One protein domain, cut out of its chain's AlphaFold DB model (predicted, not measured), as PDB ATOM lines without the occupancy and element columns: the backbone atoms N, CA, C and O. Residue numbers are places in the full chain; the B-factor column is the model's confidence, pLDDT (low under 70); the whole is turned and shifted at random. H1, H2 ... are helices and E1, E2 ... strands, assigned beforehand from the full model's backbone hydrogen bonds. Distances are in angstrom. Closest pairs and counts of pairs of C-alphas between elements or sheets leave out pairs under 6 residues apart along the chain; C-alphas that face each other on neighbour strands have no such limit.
ATOM      1  N   GLN A  26       1.784  59.760  18.491       46.91
ATOM      2  CA  GLN A  26       2.588  60.907  18.920       46.91
ATOM      3  C   GLN A  26       4.048  60.527  18.681       46.91
ATOM      4  O   GLN A  26       4.537  59.550  19.255       46.91
ATOM      5  N   SER A  27       4.680  61.218  17.734       51.97
ATOM      6  CA  SER A  27       5.959  60.816  17.171       51.97
ATOM      7  C   SER A  27       6.985  60.664  18.286       51.97
ATOM      8  O   SER A  27       7.101  61.500  19.180       51.97
ATOM      9  N   THR A  28       7.740  59.579  18.232       58.75
ATOM     10  CA  THR A  28       8.843  59.244  19.137       58.75
ATOM     11  C   THR A  28       9.847  60.388  19.335       58.75
ATOM     12  O   THR A  28      10.488  60.464  20.378       58.75
ATOM     13  N   GLU A  29       9.925  61.324  18.391       58.47
ATOM     14  CA  GLU A  29      10.733  62.543  18.481       58.47
ATOM     15  C   GLU A  29      10.205  63.560  19.506       58.47
ATOM     16  O   GLU A  29      11.001  64.211  20.177       58.47
ATOM     17  N   THR A  30       8.885  63.657  19.717       74.44
ATOM     18  CA  THR A  30       8.313  64.588  20.715       74.44
ATOM     19  C   THR A  30       8.751  64.257  22.137       74.44
ATOM     20  O   THR A  30       8.960  65.151  22.950       74.44
ATOM     21  N   TRP A  31       8.964  62.977  22.447       81.88
ATOM     22  CA  TRP A  31       9.381  62.557  23.784       81.88
ATOM     23  C   TRP A  31      10.785  63.028  24.132       81.88
ATOM     24  O   TRP A  31      11.016  63.443  25.264       81.88
ATOM     25  N   LEU A  32      11.697  62.967  23.160       77.94
ATOM     26  CA  LEU A  32      13.076  63.409  23.327       77.94
ATOM     27  C   LEU A  32      13.158  64.925  23.526       77.94
ATOM     28  O   LEU A  32      13.955  65.385  24.339       77.94
ATOM     29  N   THR A  33      12.325  65.683  22.811       80.00
ATOM     30  CA  THR A  33      12.245  67.143  22.950       80.00
ATOM     31  C   THR A  33      11.630  67.556  24.290       80.00
ATOM     32  O   THR A  33      12.102  68.497  24.921       80.00
ATOM     33  N   ASP A  34      10.603  66.837  24.747       85.12
ATOM     34  CA  ASP A  34       9.876  67.160  25.978       85.12
ATOM     35  C   ASP A  34      10.601  66.714  27.261       85.12
ATOM     36  O   ASP A  34      10.382  67.304  28.321       85.12
ATOM     37  N   ASP A  35      11.414  65.654  27.199       91.31
ATOM     38  CA  ASP A  35      12.181  65.141  28.337       91.31
ATOM     39  C   ASP A  35      13.644  64.844  27.948       91.31
ATOM     40  O   ASP A  35      13.972  63.720  27.548       91.31
ATOM     41  N   PRO A  36      14.565  65.815  28.112       90.94
ATOM     42  CA  PRO A  36      15.969  65.646  27.737       90.94
ATOM     43  C   PRO A  36      16.690  64.582  28.574       90.94
ATOM     44  O   PRO A  36      17.744  64.095  28.162       90.94
ATOM     45  N   ARG A  37      16.131  64.160  29.720       94.06
ATOM     46  CA  ARG A  37      16.699  63.069  30.531       94.06
ATOM     47  C   ARG A  37      16.729  61.759  29.746       94.06
ATOM     48  O   ARG A  37      17.617  60.939  29.955       94.06
ATOM     49  N   LEU A  38      15.826  61.589  28.776       94.75
ATOM     50  CA  LEU A  38      15.792  60.418  27.902       94.75
ATOM     51  C   LEU A  38      17.024  60.281  26.981       94.75
ATOM     52  O   LEU A  38      17.259  59.205  26.425       94.75
ATOM     53  N   GLN A  39      17.830  61.338  26.837       95.38
ATOM     54  CA  GLN A  39      19.103  61.317  26.106       95.38
ATOM     55  C   GLN A  39      20.277  60.811  26.956       95.38
ATOM     56  O   GLN A  39      21.374  60.615  26.432       95.38
ATOM     57  N   GLN A  40      20.077  60.592  28.261       95.31
ATOM     58  CA  GLN A  40      21.130  60.086  29.132       95.31
ATOM     59  C   GLN A  40      21.601  58.712  28.646       95.31
ATOM     60  O   GLN A  40      20.798  57.835  28.314       95.31
ATOM     61  N   LYS A  41      22.922  58.538  28.594       94.88
ATOM     62  CA  LYS A  41      23.531  57.273  28.198       94.88
ATOM     63  C   LYS A  41      23.440  56.257  29.326       94.88
ATOM     64  O   LYS A  41      23.724  56.580  30.479       94.88
ATOM     65  N   VAL A  42      23.092  55.031  28.965       95.50
ATOM     66  CA  VAL A  42      23.040  53.881  29.864       95.50
ATOM     67  C   VAL A  42      23.809  52.718  29.261       95.50
ATOM     68  O   VAL A  42      23.908  52.571  28.041       95.50
ATOM     69  N   SER A  43      24.330  51.888  30.152       92.62
ATOM     70  CA  SER A  43      24.979  50.632  29.807       92.62
ATOM     71  C   SER A  43      24.451  49.553  30.739       92.62
ATOM     72  O   SER A  43      24.434  49.754  31.953       92.62
ATOM     73  N   VAL A  44      24.025  48.435  30.163       92.19
ATOM     74  CA  VAL A  44      23.500  47.259  30.853       92.19
ATOM     75  C   VAL A  44      24.128  46.023  30.223       92.19
ATOM     76  O   VAL A  44      24.068  45.841  29.006       92.19
ATOM     77  N   TYR A  45      24.701  45.173  31.069       91.44
ATOM     78  CA  TYR A  45      25.344  43.923  30.674       91.44
ATOM     79  C   TYR A  45      24.861  42.802  31.588       91.44
ATOM     80  O   TYR A  45      25.610  42.302  32.421       91.44
ATOM     81  N   GLU A  46      23.585  42.455  31.463       88.25
ATOM     82  CA  GLU A  46      22.929  41.488  32.342       88.25
ATOM     83  C   GLU A  46      22.424  40.301  31.525       88.25
ATOM     84  O   GLU A  46      21.818  40.459  30.458       88.25
ATOM     85  N   LEU A  47      22.690  39.099  32.031       80.50
ATOM     86  CA  LEU A  47      22.241  37.840  31.447       80.50
ATOM     87  C   LEU A  47      21.132  37.274  32.332       80.50
ATOM     88  O   LEU A  47      21.315  37.178  33.540       80.50
ATOM     89  N   ASP A  48      20.012  36.886  31.719       83.25
ATOM     90  CA  ASP A  48      18.851  36.311  32.415       83.25
ATOM     91  C   ASP A  48      18.252  37.228  33.503       83.25
ATOM     92  O   ASP A  48      17.944  36.808  34.615       83.25
ATOM     93  N   ILE A  49      18.083  38.513  33.175       89.75
ATOM     94  CA  ILE A  49      17.439  39.496  34.051       89.75
ATOM     95  C   ILE A  49      15.940  39.558  33.770       89.75
ATOM     96  O   ILE A  49      15.510  39.594  32.610       89.75
ATOM     97  N   LEU A  50      15.111  39.621  34.813       91.25
ATOM     98  CA  LEU A  50      13.686  39.854  34.609       91.25
ATOM     99  C   LEU A  50      13.467  41.280  34.104       91.25
ATOM    100  O   LEU A  50      14.041  42.242  34.610       91.25
ATOM    101  N   THR A  51      12.569  41.454  33.140       92.75
ATOM    102  CA  THR A  51      12.234  42.771  32.568       92.75
ATOM    103  C   THR A  51      11.922  43.812  33.651       92.75
ATOM    104  O   THR A  51      12.321  44.968  33.530       92.75
ATOM    105  N   GLY A  52      11.219  43.422  34.721       93.44
ATOM    106  CA  GLY A  52      10.908  44.322  35.834       93.44
ATOM    107  C   GLY A  52      12.151  44.768  36.605       93.44
ATOM    108  O   GLY A  52      12.259  45.941  36.956       93.44
ATOM    109  N   GLU A  53      13.100  43.859  36.817       94.31
ATOM    110  CA  GLU A  53      14.386  44.140  37.465       94.31
ATOM    111  C   GLU A  53      15.254  45.032  36.580       94.31
ATOM    112  O   GLU A  53      15.815  46.015  37.062       94.31
ATOM    113  N   LEU A  54      15.282  44.765  35.270       95.19
ATOM    114  CA  LEU A  54      15.962  45.603  34.287       95.19
ATOM    115  C   LEU A  54      15.410  47.034  34.306       95.19
ATOM    116  O   LEU A  54      16.172  47.991  34.415       95.19
ATOM    117  N   VAL A  55      14.085  47.199  34.262       95.62
ATOM    118  CA  VAL A  55      13.440  48.521  34.315       95.62
ATOM    119  C   VAL A  55      13.743  49.246  35.630       95.62
ATOM    120  O   VAL A  55      14.007  50.448  35.612       95.62
ATOM    121  N   GLN A  56      13.768  48.538  36.763       94.94
ATOM    122  CA  GLN A  56      14.172  49.121  38.047       94.94
ATOM    123  C   GLN A  56      15.653  49.516  38.074       94.94
ATOM    124  O   GLN A  56      15.987  50.574  38.606       94.94
ATOM    125  N   SER A  57      16.538  48.698  37.504       94.75
ATOM    126  CA  SER A  57      17.967  49.001  37.386       94.75
ATOM    127  C   SER A  57      18.187  50.278  36.566       94.75
ATOM    128  O   SER A  57      18.859  51.207  37.016       94.75
ATOM    129  N   LEU A  58      17.493  50.398  35.432       95.25
ATOM    130  CA  LEU A  58      17.516  51.593  34.587       95.25
ATOM    131  C   LEU A  58      16.963  52.834  35.296       95.25
ATOM    132  O   LEU A  58      17.540  53.918  35.173       95.25
ATOM    133  N   ALA A  59      15.880  52.687  36.065       95.81
ATOM    134  CA  ALA A  59      15.329  53.777  36.867       95.81
ATOM    135  C   ALA A  59      16.339  54.270  37.914       95.81
ATOM    136  O   ALA A  59      16.528  55.474  38.073       95.81
ATOM    137  N   LYS A  60      17.038  53.347  38.590       95.81
ATOM    138  CA  LYS A  60      18.089  53.680  39.563       95.81
ATOM    139  C   LYS A  60      19.285  54.373  38.907       95.81
ATOM    140  O   LYS A  60      19.798  55.334  39.466       95.81
ATOM    141  N   GLN A  61      19.708  53.912  37.729       94.69
ATOM    142  CA  GLN A  61      20.862  54.462  37.011       94.69
ATOM    143  C   GLN A  61      20.609  55.875  36.463       94.69
ATOM    144  O   GLN A  61      21.510  56.710  36.464       94.69
ATOM    145  N   THR A  62      19.396  56.142  35.974       95.19
ATOM    146  CA  THR A  62      19.054  57.410  35.301       95.19
ATOM    147  C   THR A  62      18.331  58.410  36.201       95.19
ATOM    148  O   THR A  62      18.240  59.588  35.870       95.19
ATOM    149  N   GLY A  63      17.765  57.963  37.327       94.81
ATOM    150  CA  GLY A  63      16.850  58.771  38.137       94.81
ATOM    151  C   GLY A  63      15.506  59.057  37.450       94.81
ATOM    152  O   GLY A  63      14.704  59.838  37.963       94.81
ATOM    153  N   ILE A  64      15.240  58.449  36.289       95.12
ATOM    154  CA  ILE A  64      13.960  58.560  35.588       95.12
ATOM    155  C   ILE A  64      12.987  57.563  36.213       95.12
ATOM    156  O   ILE A  64      13.311  56.392  36.409       95.12
ATOM    157  N   ALA A  65      11.768  58.013  36.508       95.75
ATOM    158  CA  ALA A  65      10.715  57.135  36.996       95.75
ATOM    159  C   ALA A  65      10.275  56.183  35.872       95.75
ATOM    160  O   ALA A  65       9.508  56.565  34.986       95.75
ATOM    161  N   LEU A  66      10.785  54.950  35.905       95.62
ATOM    162  CA  LEU A  66      10.408  53.870  34.995       95.62
ATOM    163  C   LEU A  66       9.701  52.762  35.777       95.62
ATOM    164  O   LEU A  66      10.129  52.386  36.868       95.62
ATOM    165  N   ALA A  67       8.632  52.212  35.210       94.88
ATOM    166  CA  ALA A  67       7.887  51.116  35.818       94.88
ATOM    167  C   ALA A  67       7.406  50.107  34.771       94.88
ATOM    168  O   ALA A  67       7.190  50.444  33.609       94.88
ATOM    169  N   CYS A  68       7.169  48.865  35.190       92.62
ATOM    170  CA  CYS A  68       6.352  47.922  34.430       92.62
ATOM    171  C   CYS A  68       4.946  47.919  35.015       92.62
ATOM    172  O   CYS A  68       4.785  47.769  36.226       92.62
ATOM    173  N   SER A  69       3.917  48.041  34.176       88.25
ATOM    174  CA  SER A  69       2.555  47.960  34.701       88.25
ATOM    175  C   SER A  69       2.280  46.543  35.244       88.25
ATOM    176  O   SER A  69       2.489  45.556  34.524       88.25
ATOM    177  N   PRO A  70       1.745  46.417  36.476       78.06
ATOM    178  CA  PRO A  70       1.470  45.122  37.102       78.06
ATOM    179  C   PRO A  70       0.400  44.323  36.342       78.06
ATOM    180  O   PRO A  70       0.302  43.107  36.474       78.06
ATOM    181  N   LYS A  71      -0.388  44.995  35.494       79.44
ATOM    182  CA  LYS A  71      -1.515  44.400  34.765       79.44
ATOM    183  C   LYS A  71      -1.109  43.511  33.585       79.44
ATOM    184  O   LYS A  71      -1.951  42.792  33.068       79.44
ATOM    185  N   ASN A  72       0.132  43.577  33.101       75.44
ATOM    186  CA  ASN A  72       0.507  43.007  31.795       75.44
ATOM    187  C   ASN A  72       1.618  41.956  31.856       75.44
ATOM    188  O   ASN A  72       2.133  41.592  30.802       75.44
ATOM    189  N   ARG A  73       1.978  41.464  33.054       76.62
ATOM    190  CA  ARG A  73       2.995  40.413  33.296       76.62
ATOM    191  C   ARG A  73       4.372  40.646  32.654       76.62
ATOM    192  O   ARG A  73       5.236  39.786  32.766       76.62
ATOM    193  N   ALA A  74       4.598  41.808  32.036       82.00
ATOM    194  CA  ALA A  74       5.841  42.155  31.356       82.00
ATOM    195  C   ALA A  74       7.033  42.041  32.300       82.00
ATOM    196  O   ALA A  74       8.079  41.565  31.896       82.00
ATOM    197  N   SER A  75       6.837  42.414  33.567       87.38
ATOM    198  CA  SER A  75       7.861  42.381  34.606       87.38
ATOM    199  C   SER A  75       8.507  41.008  34.801       87.38
ATOM    200  O   SER A  75       9.660  40.967  35.203       87.38
ATOM    201  N   GLY A  76       7.794  39.913  34.520       84.19
ATOM    202  CA  GLY A  76       8.282  38.545  34.723       84.19
ATOM    203  C   GLY A  76       8.928  37.901  33.496       84.19
ATOM    204  O   GLY A  76       9.189  36.704  33.531       84.19
ATOM    205  N   VAL A  77       9.132  38.636  32.398       82.94
ATOM    206  CA  VAL A  77       9.771  38.084  31.192       82.94
ATOM    207  C   VAL A  77      11.297  38.143  31.354       82.94
ATOM    208  O   VAL A  77      11.809  39.254  31.520       82.94
ATOM    209  N   PRO A  78      12.020  37.007  31.313       83.62
ATOM    210  CA  PRO A  78      13.482  36.987  31.367       83.62
ATOM    211  C   PRO A  78      14.094  37.471  30.048       83.62
ATOM    212  O   PRO A  78      13.564  37.195  28.968       83.62
ATOM    213  N   LEU A  79      15.203  38.205  30.138       85.31
ATOM    214  CA  LEU A  79      15.896  38.834  29.014       85.31
ATOM    215  C   LEU A  79      17.417  38.717  29.163       85.31
ATOM    216  O   LEU A  79      17.947  38.797  30.267       85.31
ATOM    217  N   SER A  80      18.123  38.649  28.032       83.50
ATOM    218  CA  SER A  80      19.572  38.870  27.977       83.50
ATOM    219  C   SER A  80      19.853  40.210  27.300       83.50
ATOM    220  O   SER A  80      19.545  40.409  26.120       83.50
ATOM    221  N   CYS A  81      20.422  41.148  28.054       84.56
ATOM    222  CA  CYS A  81      20.612  42.531  27.632       84.56
ATOM    223  C   CYS A  81      22.105  42.877  27.570       84.56
ATOM    224  O   CYS A  81      22.769  42.956  28.603       84.56
ATOM    225  N   LEU A  82      22.617  43.105  26.353       87.44
ATOM    226  CA  LEU A  82      23.949  43.660  26.098       87.44
ATOM    227  C   LEU A  82      23.788  45.004  25.379       87.44
ATOM    228  O   LEU A  82      23.824  45.103  24.149       87.44
ATOM    229  N   PHE A  83      23.559  46.047  26.168       87.69
ATOM    230  CA  PHE A  83      23.319  47.395  25.676       87.69
ATOM    231  C   PHE A  83      24.380  48.339  26.217       87.69
ATOM    232  O   PHE A  83      24.558  48.448  27.426       87.69
ATOM    233  N   ALA A  84      25.087  49.031  25.337       86.38
ATOM    234  CA  ALA A  84      26.318  49.706  25.701       86.38
ATOM    235  C   ALA A  84      26.361  51.123  25.133       86.38
ATOM    236  O   ALA A  84      26.287  51.344  23.925       86.38
ATOM    237  N   GLU A  85      26.465  52.091  26.045       86.81
ATOM    238  CA  GLU A  85      26.562  53.529  25.767       86.81
ATOM    239  C   GLU A  85      25.466  54.113  24.852       86.81
ATOM    240  O   GLU A  85      25.659  55.162  24.225       86.81
ATOM    241  N   GLY A  86      24.298  53.475  24.789       88.81
ATOM    242  CA  GLY A  86      23.134  54.003  24.081       88.81
ATOM    243  C   GLY A  86      22.284  54.911  24.967       88.81
ATOM    244  O   GLY A  86      22.413  54.913  26.191       88.81
ATOM    245  N   THR A  87      21.390  55.691  24.362       94.19
ATOM    246  CA  THR A  87      20.439  56.509  25.126       94.19
ATOM    247  C   THR A  87      19.400  55.620  25.807       94.19
ATOM    248  O   THR A  87      18.980  54.600  25.250       94.19
ATOM    249  N   ILE A  88      18.942  56.011  26.999       95.31
ATOM    250  CA  ILE A  88      17.859  55.296  27.691       95.31
ATOM    251  C   ILE A  88      16.602  55.221  26.819       95.31
ATOM    252  O   ILE A  88      15.930  54.194  26.803       95.31
ATOM    253  N   PHE A  89      16.332  56.251  26.012       94.31
ATOM    254  CA  PHE A  89      15.261  56.223  25.024       94.31
ATOM    255  C   PHE A  89      15.372  55.047  24.046       94.31
ATOM    256  O   PHE A  89      14.408  54.305  23.858       94.31
ATOM    257  N   ALA A  90      16.550  54.851  23.445       91.00
ATOM    258  CA  ALA A  90      16.781  53.766  22.497       91.00
ATOM    259  C   ALA A  90      16.648  52.393  23.170       91.00
ATOM    260  O   ALA A  90      16.084  51.467  22.582       91.00
ATOM    261  N   LEU A  91      17.099  52.260  24.422       92.62
ATOM    262  CA  LEU A  91      16.905  51.036  25.197       92.62
ATOM    263  C   LEU A  91      15.425  50.783  25.506       92.62
ATOM    264  O   LEU A  91      14.949  49.667  25.316       92.62
ATOM    265  N   MET A  92      14.675  51.807  25.917       94.25
ATOM    266  CA  MET A  92      13.229  51.713  26.152       94.25
ATOM    267  C   MET A  92      12.485  51.281  24.883       94.25
ATOM    268  O   MET A  92      11.650  50.377  24.930       94.25
ATOM    269  N   GLN A  93      12.806  51.869  23.731       90.38
ATOM    270  CA  GLN A  93      12.226  51.455  22.452       90.38
ATOM    271  C   GLN A  93      12.583  50.009  22.100       90.38
ATOM    272  O   GLN A  93      11.712  49.245  21.686       90.38
ATOM    273  N   SER A  94      13.842  49.619  22.306       88.88
ATOM    274  CA  SER A  94      14.312  48.257  22.042       88.88
ATOM    275  C   SER A  94      13.611  47.240  22.936       88.88
ATOM    276  O   SER A  94      13.181  46.199  22.453       88.88
ATOM    277  N   LEU A  95      13.424  47.566  24.217       90.50
ATOM    278  CA  LEU A  95      12.712  46.735  25.184       90.50
ATOM    279  C   LEU A  95      11.237  46.568  24.797       90.50
ATOM    280  O   LEU A  95      10.721  45.452  24.766       90.50
ATOM    281  N   ALA A  96      10.560  47.669  24.466       89.56
ATOM    282  CA  ALA A  96       9.176  47.641  24.010       89.56
ATOM    283  C   ALA A  96       9.029  46.815  22.721       89.56
ATOM    284  O   ALA A  96       8.121  45.993  22.621       89.56
ATOM    285  N   SER A  97       9.953  46.980  21.771       84.00
ATOM    286  CA  SER A  97       9.996  46.217  20.520       84.00
ATOM    287  C   SER A  97      10.233  44.725  20.762       84.00
ATOM    288  O   SER A  97       9.477  43.898  20.265       84.00
ATOM    289  N   ALA A  98      11.212  44.371  21.595       82.69
ATOM    290  CA  ALA A  98      11.573  42.983  21.881       82.69
ATOM    291  C   ALA A  98      10.459  42.199  22.583       82.69
ATOM    292  O   ALA A  98      10.291  41.006  22.346       82.69
ATOM    293  N   LEU A  99       9.677  42.871  23.430       84.81
ATOM    294  CA  LEU A  99       8.523  42.273  24.102       84.81
ATOM    295  C   LEU A  99       7.270  42.257  23.215       84.81
ATOM    296  O   LEU A  99       6.312  41.534  23.505       84.81
ATOM    297  N   SER A 100       7.252  43.059  22.149       80.56
ATOM    298  CA  SER A 100       6.122  43.151  21.235       80.56
ATOM    299  C   SER A 100       6.058  41.950  20.299       80.56
ATOM    300  O   SER A 100       7.026  41.573  19.652       80.56
ATOM    301  N   TYR A 101       4.859  41.396  20.143       76.38
ATOM    302  CA  TYR A 101       4.536  40.455  19.071       76.38
ATOM    303  C   TYR A 101       3.284  40.927  18.325       76.38
ATOM    304  O   TYR A 101       2.580  41.824  18.792       76.38
ATOM    305  N   ARG A 102       2.991  40.329  17.159       57.59
ATOM    306  CA  ARG A 102       2.002  40.818  16.168       57.59
ATOM    307  C   ARG A 102       0.651  41.276  16.752       57.59
ATOM    308  O   ARG A 102       0.067  42.216  16.233       57.59
ATOM    309  N   ASN A 103       0.185  40.659  17.842       60.94
ATOM    310  CA  ASN A 103      -1.100  40.960  18.493       60.94
ATOM    311  C   ASN A 103      -0.942  41.411  19.960       60.94
ATOM    312  O   ASN A 103      -1.812  41.176  20.804       60.94
ATOM    313  N   ALA A 104       0.207  41.978  20.315       71.19
ATOM    314  CA  ALA A 104       0.521  42.417  21.668       71.19
ATOM    315  C   ALA A 104       1.673  43.427  21.686       71.19
ATOM    316  O   ALA A 104       2.727  43.135  22.254       71.19
ATOM    317  N   PRO A 105       1.515  44.604  21.066       79.75
ATOM    318  CA  PRO A 105       2.562  45.594  21.140       79.75
ATOM    319  C   PRO A 105       2.653  46.116  22.571       79.75
ATOM    320  O   PRO A 105       1.649  46.502  23.185       79.75
ATOM    321  N   PHE A 106       3.866  46.095  23.097       85.00
ATOM    322  CA  PHE A 106       4.246  46.837  24.278       85.00
ATOM    323  C   PHE A 106       4.706  48.224  23.856       85.00
ATOM    324  O   PHE A 106       5.348  48.407  22.826       85.00
ATOM    325  N   ALA A 107       4.358  49.206  24.667       89.69
ATOM    326  CA  ALA A 107       4.806  50.574  24.525       89.69
ATOM    327  C   ALA A 107       5.003  51.159  25.920       89.69
ATOM    328  O   ALA A 107       4.361  50.744  26.889       89.69
ATOM    329  N   PHE A 108       5.883  52.142  26.032       91.12
ATOM    330  CA  PHE A 108       5.883  52.976  27.221       91.12
ATOM    331  C   PHE A 108       4.700  53.945  27.125       91.12
ATOM    332  O   PHE A 108       4.463  54.541  26.076       91.12
ATOM    333  N   ARG A 109       3.955  54.108  28.218       90.94
ATOM    334  CA  ARG A 109       3.032  55.226  28.413       90.94
ATOM    335  C   ARG A 109       3.743  56.291  29.229       90.94
ATOM    336  O   ARG A 109       4.267  55.993  30.300       90.94
ATOM    337  N   ARG A 110       3.747  57.520  28.718       91.69
ATOM    338  CA  ARG A 110       4.253  58.700  29.419       91.69
ATOM    339  C   ARG A 110       3.135  59.322  30.247       91.69
ATOM    340  O   ARG A 110       2.079  59.646  29.709       91.69
ATOM    341  N   GLU A 111       3.386  59.538  31.529       91.69
ATOM    342  CA  GLU A 111       2.478  60.209  32.459       91.69
ATOM    343  C   GLU A 111       3.203  61.347  33.164       91.69
ATOM    344  O   GLU A 111       4.344  61.189  33.589       91.69
ATOM    345  N   LYS A 112       2.555  62.504  33.302       90.25
ATOM    346  CA  LYS A 112       3.116  63.635  34.044       90.25
ATOM    347  C   LYS A 112       2.598  63.595  35.480       90.25
ATOM    348  O   LYS A 112       1.410  63.801  35.705       90.25
ATOM    349  N   VAL A 113       3.486  63.353  36.439       86.44
ATOM    350  CA  VAL A 113       3.176  63.278  37.874       86.44
ATOM    351  C   VAL A 113       4.059  64.277  38.616       86.44
ATOM    352  O   VAL A 113       5.286  64.220  38.540       86.44
ATOM    353  N   GLY A 114       3.437  65.244  39.297       83.56
ATOM    354  CA  GLY A 114       4.162  66.243  40.096       83.56
ATOM    355  C   GLY A 114       5.164  67.089  39.296       83.56
ATOM    356  O   GLY A 114       6.211  67.449  39.815       83.56
ATOM    357  N   GLY A 115       4.891  67.356  38.015       85.19
ATOM    358  CA  GLY A 115       5.798  68.111  37.139       85.19
ATOM    359  C   GLY A 115       6.910  67.281  36.488       85.19
ATOM    360  O   GLY A 115       7.565  67.777  35.577       85.19
ATOM    361  N   THR A 116       7.067  66.015  36.876       87.31
ATOM    362  CA  THR A 116       8.029  65.076  36.281       87.31
ATOM    363  C   THR A 116       7.330  64.040  35.406       87.31
ATOM    364  O   THR A 116       6.163  63.716  35.633       87.31
ATOM    365  N   TYR A 117       8.022  63.519  34.392       92.44
ATOM    366  CA  TYR A 117       7.505  62.400  33.603       92.44
ATOM    367  C   TYR A 117       7.851  61.057  34.248       92.44
ATOM    368  O   TYR A 117       8.988  60.837  34.675       92.44
ATOM    369  N   CYS A 118       6.853  60.178  34.279       93.25
ATOM    370  CA  CYS A 118       6.934  58.762  34.595       93.25
ATOM    371  C   CYS A 118       6.627  57.958  33.329       93.25
ATOM    372  O   CYS A 118       5.701  58.291  32.583       93.25
ATOM    373  N   TYR A 119       7.392  56.899  33.087       93.81
ATOM    374  CA  TYR A 119       7.228  56.036  31.926       93.81
ATOM    375  C   TYR A 119       6.896  54.622  32.375       93.81
ATOM    376  O   TYR A 119       7.707  53.933  32.991       93.81
ATOM    377  N   THR A 120       5.695  54.166  32.032       93.50
ATOM    378  CA  THR A 120       5.231  52.826  32.391       93.50
ATOM    379  C   THR A 120       5.185  51.935  31.160       93.50
ATOM    380  O   THR A 120       4.440  52.212  30.225       93.50
ATOM    381  N   LEU A 121       5.947  50.844  31.159       92.31
ATOM    382  CA  LEU A 121       5.878  49.813  30.132       92.31
ATOM    383  C   LEU A 121       4.545  49.067  30.242       92.31
ATOM    384  O   LEU A 121       4.280  48.347  31.218       92.31
ATOM    385  N   GLU A 122       3.705  49.214  29.224       90.00
ATOM    386  CA  GLU A 122       2.416  48.553  29.159       90.00
ATOM    387  C   GLU A 122       2.065  48.003  27.781       90.00
ATOM    388  O   GLU A 122       2.581  48.417  26.750       90.00
ATOM    389  N   ARG A 123       1.174  47.014  27.774       83.88
ATOM    390  CA  ARG A 123       0.602  46.477  26.543       83.88
ATOM    391  C   ARG A 123      -0.470  47.435  26.033       83.88
ATOM    392  O   ARG A 123      -1.312  47.867  26.824       83.88
ATOM    393  N   SER A 124      -0.464  47.733  24.736       76.44
ATOM    394  CA  SER A 124      -1.434  48.653  24.142       76.44
ATOM    395  C   SER A 124      -2.878  48.161  24.332       76.44
ATOM    396  O   SER A 124      -3.165  46.958  24.285       76.44
ATOM    397  N   GLN A 318      34.884  32.481  23.603       45.31
ATOM    398  CA  GLN A 318      35.131  33.155  22.332       45.31
ATOM    399  C   GLN A 318      33.903  33.891  21.781       45.31
ATOM    400  O   GLN A 318      34.069  35.009  21.315       45.31
ATOM    401  N   ILE A 319      32.674  33.371  21.890       45.34
ATOM    402  CA  ILE A 319      31.489  34.038  21.302       45.34
ATOM    403  C   ILE A 319      31.172  35.355  22.007       45.34
ATOM    404  O   ILE A 319      30.958  36.365  21.347       45.34
ATOM    405  N   TYR A 320      31.198  35.382  23.338       48.59
ATOM    406  CA  TYR A 320      30.963  36.614  24.092       48.59
ATOM    407  C   TYR A 320      32.094  37.624  23.907       48.59
ATOM    408  O   TYR A 320      31.828  38.816  23.777       48.59
ATOM    409  N   ARG A 321      33.347  37.155  23.809       50.56
ATOM    410  CA  ARG A 321      34.486  38.002  23.441       50.56
ATOM    411  C   ARG A 321      34.332  38.565  22.029       50.56
ATOM    412  O   ARG A 321      34.630  39.731  21.828       50.56
ATOM    413  N   ILE A 322      33.816  37.785  21.082       52.44
ATOM    414  CA  ILE A 322      33.573  38.206  19.697       52.44
ATOM    415  C   ILE A 322      32.387  39.173  19.612       52.44
ATOM    416  O   ILE A 322      32.502  40.182  18.930       52.44
ATOM    417  N   LEU A 323      31.278  38.938  20.321       50.22
ATOM    418  CA  LEU A 323      30.164  39.892  20.409       50.22
ATOM    419  C   LEU A 323      30.615  41.199  21.067       50.22
ATOM    420  O   LEU A 323      30.269  42.276  20.586       50.22
ATOM    421  N   ALA A 324      31.444  41.118  22.109       51.47
ATOM    422  CA  ALA A 324      32.075  42.277  22.728       51.47
ATOM    423  C   ALA A 324      33.078  42.972  21.787       51.47
ATOM    424  O   ALA A 324      33.143  44.197  21.777       51.47
ATOM    425  N   GLU A 325      33.835  42.237  20.966       55.12
ATOM    426  CA  GLU A 325      34.747  42.806  19.965       55.12
ATOM    427  C   GLU A 325      33.994  43.438  18.789       55.12
ATOM    428  O   GLU A 325      34.362  44.528  18.364       55.12
ATOM    429  N   LEU A 326      32.909  42.827  18.307       52.00
ATOM    430  CA  LEU A 326      32.012  43.395  17.294       52.00
ATOM    431  C   LEU A 326      31.319  44.650  17.825       52.00
ATOM    432  O   LEU A 326      31.264  45.660  17.128       52.00
ATOM    433  N   HIS A 327      30.872  44.628  19.082       53.19
ATOM    434  CA  HIS A 327      30.381  45.814  19.769       53.19
ATOM    435  C   HIS A 327      31.466  46.902  19.838       53.19
ATOM    436  O   HIS A 327      31.244  48.031  19.404       53.19
ATOM    437  N   LYS A 328      32.668  46.559  20.313       54.53
ATOM    438  CA  LYS A 328      33.788  47.497  20.474       54.53
ATOM    439  C   LYS A 328      34.258  48.089  19.143       54.53
ATOM    440  O   LYS A 328      34.642  49.255  19.101       54.53
ATOM    441  N   LYS A 329      34.238  47.304  18.065       56.97
ATOM    442  CA  LYS A 329      34.723  47.702  16.737       56.97
ATOM    443  C   LYS A 329      33.666  48.465  15.931       56.97
ATOM    444  O   LYS A 329      34.024  49.417  15.247       56.97
ATOM    445  N   ASN A 330      32.383  48.107  16.070       54.28
ATOM    446  CA  ASN A 330      31.296  48.608  15.216       54.28
ATOM    447  C   ASN A 330      30.171  49.334  15.988       54.28
ATOM    448  O   ASN A 330      29.125  49.627  15.419       54.28
ATOM    449  N   LYS A 331      30.331  49.615  17.291       56.31
ATOM    450  CA  LYS A 331      29.312  50.258  18.154       56.31
ATOM    451  C   LYS A 331      27.919  49.605  18.057       56.31
ATOM    452  O   LYS A 331      26.900  50.296  18.061       56.31
ATOM    453  N   LEU A 332      27.874  48.280  17.913       52.44
ATOM    454  CA  LEU A 332      26.636  47.531  17.689       52.44
ATOM    455  C   LEU A 332      26.039  47.074  19.029       52.44
ATOM    456  O   LEU A 332      26.696  46.342  19.765       52.44
ATOM    457  N   ASN A 333      24.814  47.484  19.360       47.72
ATOM    458  CA  ASN A 333      24.099  46.996  20.549       47.72
ATOM    459  C   ASN A 333      23.382  45.681  20.225       47.72
ATOM    460  O   ASN A 333      22.818  45.562  19.139       47.72
ATOM    461  N   VAL A 334      23.371  44.704  21.139       53.75
ATOM    462  CA  VAL A 334      22.732  43.398  20.895       53.75
ATOM    463  C   VAL A 334      21.740  43.081  22.008       53.75
ATOM    464  O   VAL A 334      22.110  42.921  23.168       53.75
ATOM    465  N   LEU A 335      20.464  42.944  21.650       45.22
ATOM    466  CA  LEU A 335      19.435  42.452  22.564       45.22
ATOM    467  C   LEU A 335      19.041  41.033  22.152       45.22
ATOM    468  O   LEU A 335      18.621  40.825  21.012       45.22
ATOM    469  N   PHE A 336      19.168  40.064  23.057       52.09
ATOM    470  CA  PHE A 336      18.863  38.665  22.766       52.09
ATOM    471  C   PHE A 336      17.668  38.178  23.590       52.09
ATOM    472  O   PHE A 336      17.674  38.232  24.821       52.09
ATOM    473  N   LEU A 337      16.648  37.679  22.893       40.50
ATOM    474  CA  LEU A 337      15.461  37.057  23.467       40.50
ATOM    475  C   LEU A 337      15.498  35.559  23.142       40.50
ATOM    476  O   LEU A 337      15.306  35.163  21.992       40.50
ATOM    477  N   GLY A 338      15.753  34.724  24.146       40.19
ATOM    478  CA  GLY A 338      15.787  33.271  23.998       40.19
ATOM    479  C   GLY A 338      15.508  32.571  25.330       40.19
ATOM    480  O   GLY A 338      15.640  33.193  26.384       40.19
ATOM    481  N   PRO A 339      15.083  31.297  25.318       35.91
ATOM    482  CA  PRO A 339      14.799  30.561  26.544       35.91
ATOM    483  C   PRO A 339      16.067  30.402  27.398       35.91
ATOM    484  O   PRO A 339      17.096  29.948  26.896       35.91
ATOM    485  N   ALA A 340      15.963  30.677  28.705       36.69
ATOM    486  CA  ALA A 340      17.026  30.472  29.705       36.69
ATOM    487  C   ALA A 340      17.569  29.021  29.746       36.69
ATOM    488  O   ALA A 340      18.638  28.749  30.286       36.69
ATOM    489  N   ALA A 341      16.841  28.076  29.139       33.19
ATOM    490  CA  ALA A 341      17.133  26.647  29.111       33.19
ATOM    491  C   ALA A 341      17.889  26.150  27.860       33.19
ATOM    492  O   ALA A 341      17.929  24.943  27.626       33.19
ATOM    493  N   LYS A 369      29.057  44.401   7.293       41.19
ATOM    494  CA  LYS A 369      28.557  45.609   6.614       41.19
ATOM    495  C   LYS A 369      27.756  46.555   7.518       41.19
ATOM    496  O   LYS A 369      27.322  47.607   7.057       41.19
ATOM    497  N   TRP A 370      27.526  46.207   8.785       46.34
ATOM    498  CA  TRP A 370      26.751  47.032   9.716       46.34
ATOM    499  C   TRP A 370      27.668  47.835  10.633       46.34
ATOM    500  O   TRP A 370      28.262  47.305  11.569       46.34
ATOM    501  N   ASN A 371      27.755  49.137  10.356       39.69
ATOM    502  CA  ASN A 371      28.665  50.044  11.054       39.69
ATOM    503  C   ASN A 371      28.060  50.694  12.308       39.69
ATOM    504  O   ASN A 371      28.841  51.158  13.127       39.69
ATOM    505  N   HIS A 372      26.723  50.732  12.470       40.53
ATOM    506  CA  HIS A 372      26.003  51.297  13.629       40.53
ATOM    507  C   HIS A 372      24.589  50.685  13.769       40.53
ATOM    508  O   HIS A 372      23.947  50.421  12.756       40.53
ATOM    509  N   GLY A 373      24.073  50.499  14.996       48.69
ATOM    510  CA  GLY A 373      22.674  50.094  15.234       48.69
ATOM    511  C   GLY A 373      22.443  49.210  16.468       48.69
ATOM    512  O   GLY A 373      23.380  48.881  17.195       48.69
ATOM    513  N   THR A 374      21.183  48.819  16.699       46.53
ATOM    514  CA  THR A 374      20.807  47.791  17.689       46.53
ATOM    515  C   THR A 374      20.276  46.568  16.951       46.53
ATOM    516  O   THR A 374      19.243  46.646  16.290       46.53
ATOM    517  N   LEU A 375      20.976  45.440  17.054       50.78
ATOM    518  CA  LEU A 375      20.523  44.151  16.552       50.78
ATOM    519  C   LEU A 375      19.679  43.466  17.634       50.78
ATOM    520  O   LEU A 375      20.163  43.188  18.730       50.78
ATOM    521  N   ILE A 376      18.423  43.162  17.310       46.38
ATOM    522  CA  ILE A 376      17.542  42.364  18.167       46.38
ATOM    523  C   ILE A 376      17.496  40.945  17.600       46.38
ATOM    524  O   ILE A 376      17.010  40.729  16.492       46.38
ATOM    525  N   LEU A 377      17.996  39.979  18.364       46.56
ATOM    526  CA  LEU A 377      17.936  38.559  18.035       46.56
ATOM    527  C   LEU A 377      16.880  37.902  18.918       46.56
ATOM    528  O   LEU A 377      17.126  37.620  20.088       46.56
ATOM    529  N   ALA A 378      15.698  37.661  18.358       38.72
ATOM    530  CA  ALA A 378      14.665  36.870  19.010       38.72
ATOM    531  C   ALA A 378      14.671  35.458  18.422       38.72
ATOM    532  O   ALA A 378      14.193  35.242  17.308       38.72
ATOM    533  N   LEU A 379      15.216  34.493  19.164       38.50
ATOM    534  CA  LEU A 379      15.055  33.086  18.825       38.50
ATOM    535  C   LEU A 379      13.716  32.622  19.392       38.50
ATOM    536  O   LEU A 379      13.599  32.264  20.564       38.50
ATOM    537  N   SER A 380      12.690  32.610  18.540       30.83
ATOM    538  CA  SER A 380      11.557  31.725  18.776       30.83
ATOM    539  C   SER A 380      12.096  30.297  18.741       30.83
ATOM    540  O   SER A 380      12.824  29.920  17.826       30.83
ATOM    541  N   SER A 381      11.814  29.524  19.784       28.72
ATOM    542  CA  SER A 381      12.272  28.147  19.944       28.72
ATOM    543  C   SER A 381      12.065  27.329  18.664       28.72
ATOM    544  O   SER A 381      10.950  26.904  18.363       28.72
TER     545      SER A 381
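This is residues 26 to 124, 318 to 341 and 369 to 381 of the 536 residues of an uncharacterized protein of Armatimonas rosea (UniProt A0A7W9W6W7). Look first for the four-stranded sheet E1 E3 E6 E7: H4 lies between it and a smaller sheet, E2 E5 E4, H3 runs side by side with H4, and H5 covers the larger sheet's far face. H1 and H2 sit by the first residues of H4. The printed part has 136 residues, with five named helices and seven named strands, in the order H1 H2 E1 H3 E2 E3 H4 E4 E5 H5 E6 E7. Both sheets are mixed, and the class is mixed, helices and strands. The whole is compact, with a radius of gyration of the C-alphas of 14.9 A, yet elongated, spanning 49 by 30 by 27 A.

Find C-alpha 41 at (23.531, 57.273, 28.198), where E1 runs to residue 50, 21.0 A on; it bends by 101 degrees at residue 47. E3, residues 78 to 87, is 21.6 A long and bends by 89 degrees at residue 84. E6 is residues 332 to 337, and E7, residues 373 to 378, ends at C-alpha 378 at (14.665, 36.870, 19.010). The other sheet has E2, residues 65 to 68, E4, residues 106 to 113, 21.4 A, and E5, residues 116 to 123, 22.3 A. The helices are H1, residues 28 to 34, H2, 36 to 39, H3, 51 to 62, and H4, 88 to 99, both 16.4 A, and H5, 318 to 330, 17.4 A.

In the twisted larger sheet, E1 and E3 are antiparallel, with N 44 and O 83 at 2.8 A; E3 and E6 are antiparallel, with N 334 and O 82 at 3.1 A; E6 and E7 are parallel, with N 375 and O 333 at 2.8 A. This sheet makes three layers, helices on both its faces: H3 and H4 on one, H5 on the other. H4 has a height over the sheet of 8.9 A, H5 of 10.4 A; H3, at 3.2 A, stands at the sheet's level. H3 and H4 are close but not clearly touching, Leu 58 and Ile 88 having the closest C-alphas, 7.8 A, at a shallow tilt of 4 degrees, opposite ways. They lie on the same face of E2 E5 E4, two layers, helices on one face of a sheet. There E2 and E5 are parallel, with N 119 and O 65 at 2.9 A, and the hairpin E4 and E5 has N 109 and O 120 at 2.8 A. H4 touches H2 with its residues 88 to 89 alone, the closest C-alphas being those of Leu 38 in H2 and Phe 89 in H4, 5.1 A apart. Each O i to N i+4 pair is within hydrogen-bond range in H3, H4 and H5, 2 of 3 in H1; H2 is too short for one.

The C-alphas farthest apart, Gly 114 and Gln 318, are 48.7 A apart. Residues 125 to 317 and 342 to 368 are not printed, with gaps of 39.8 A and 31.6 A between C-alphas; of the links printed whole, none is long. Look for pLDDT under 70 at residues 26 to 29, 102 to 103, 318 to 341 and 369 to 381.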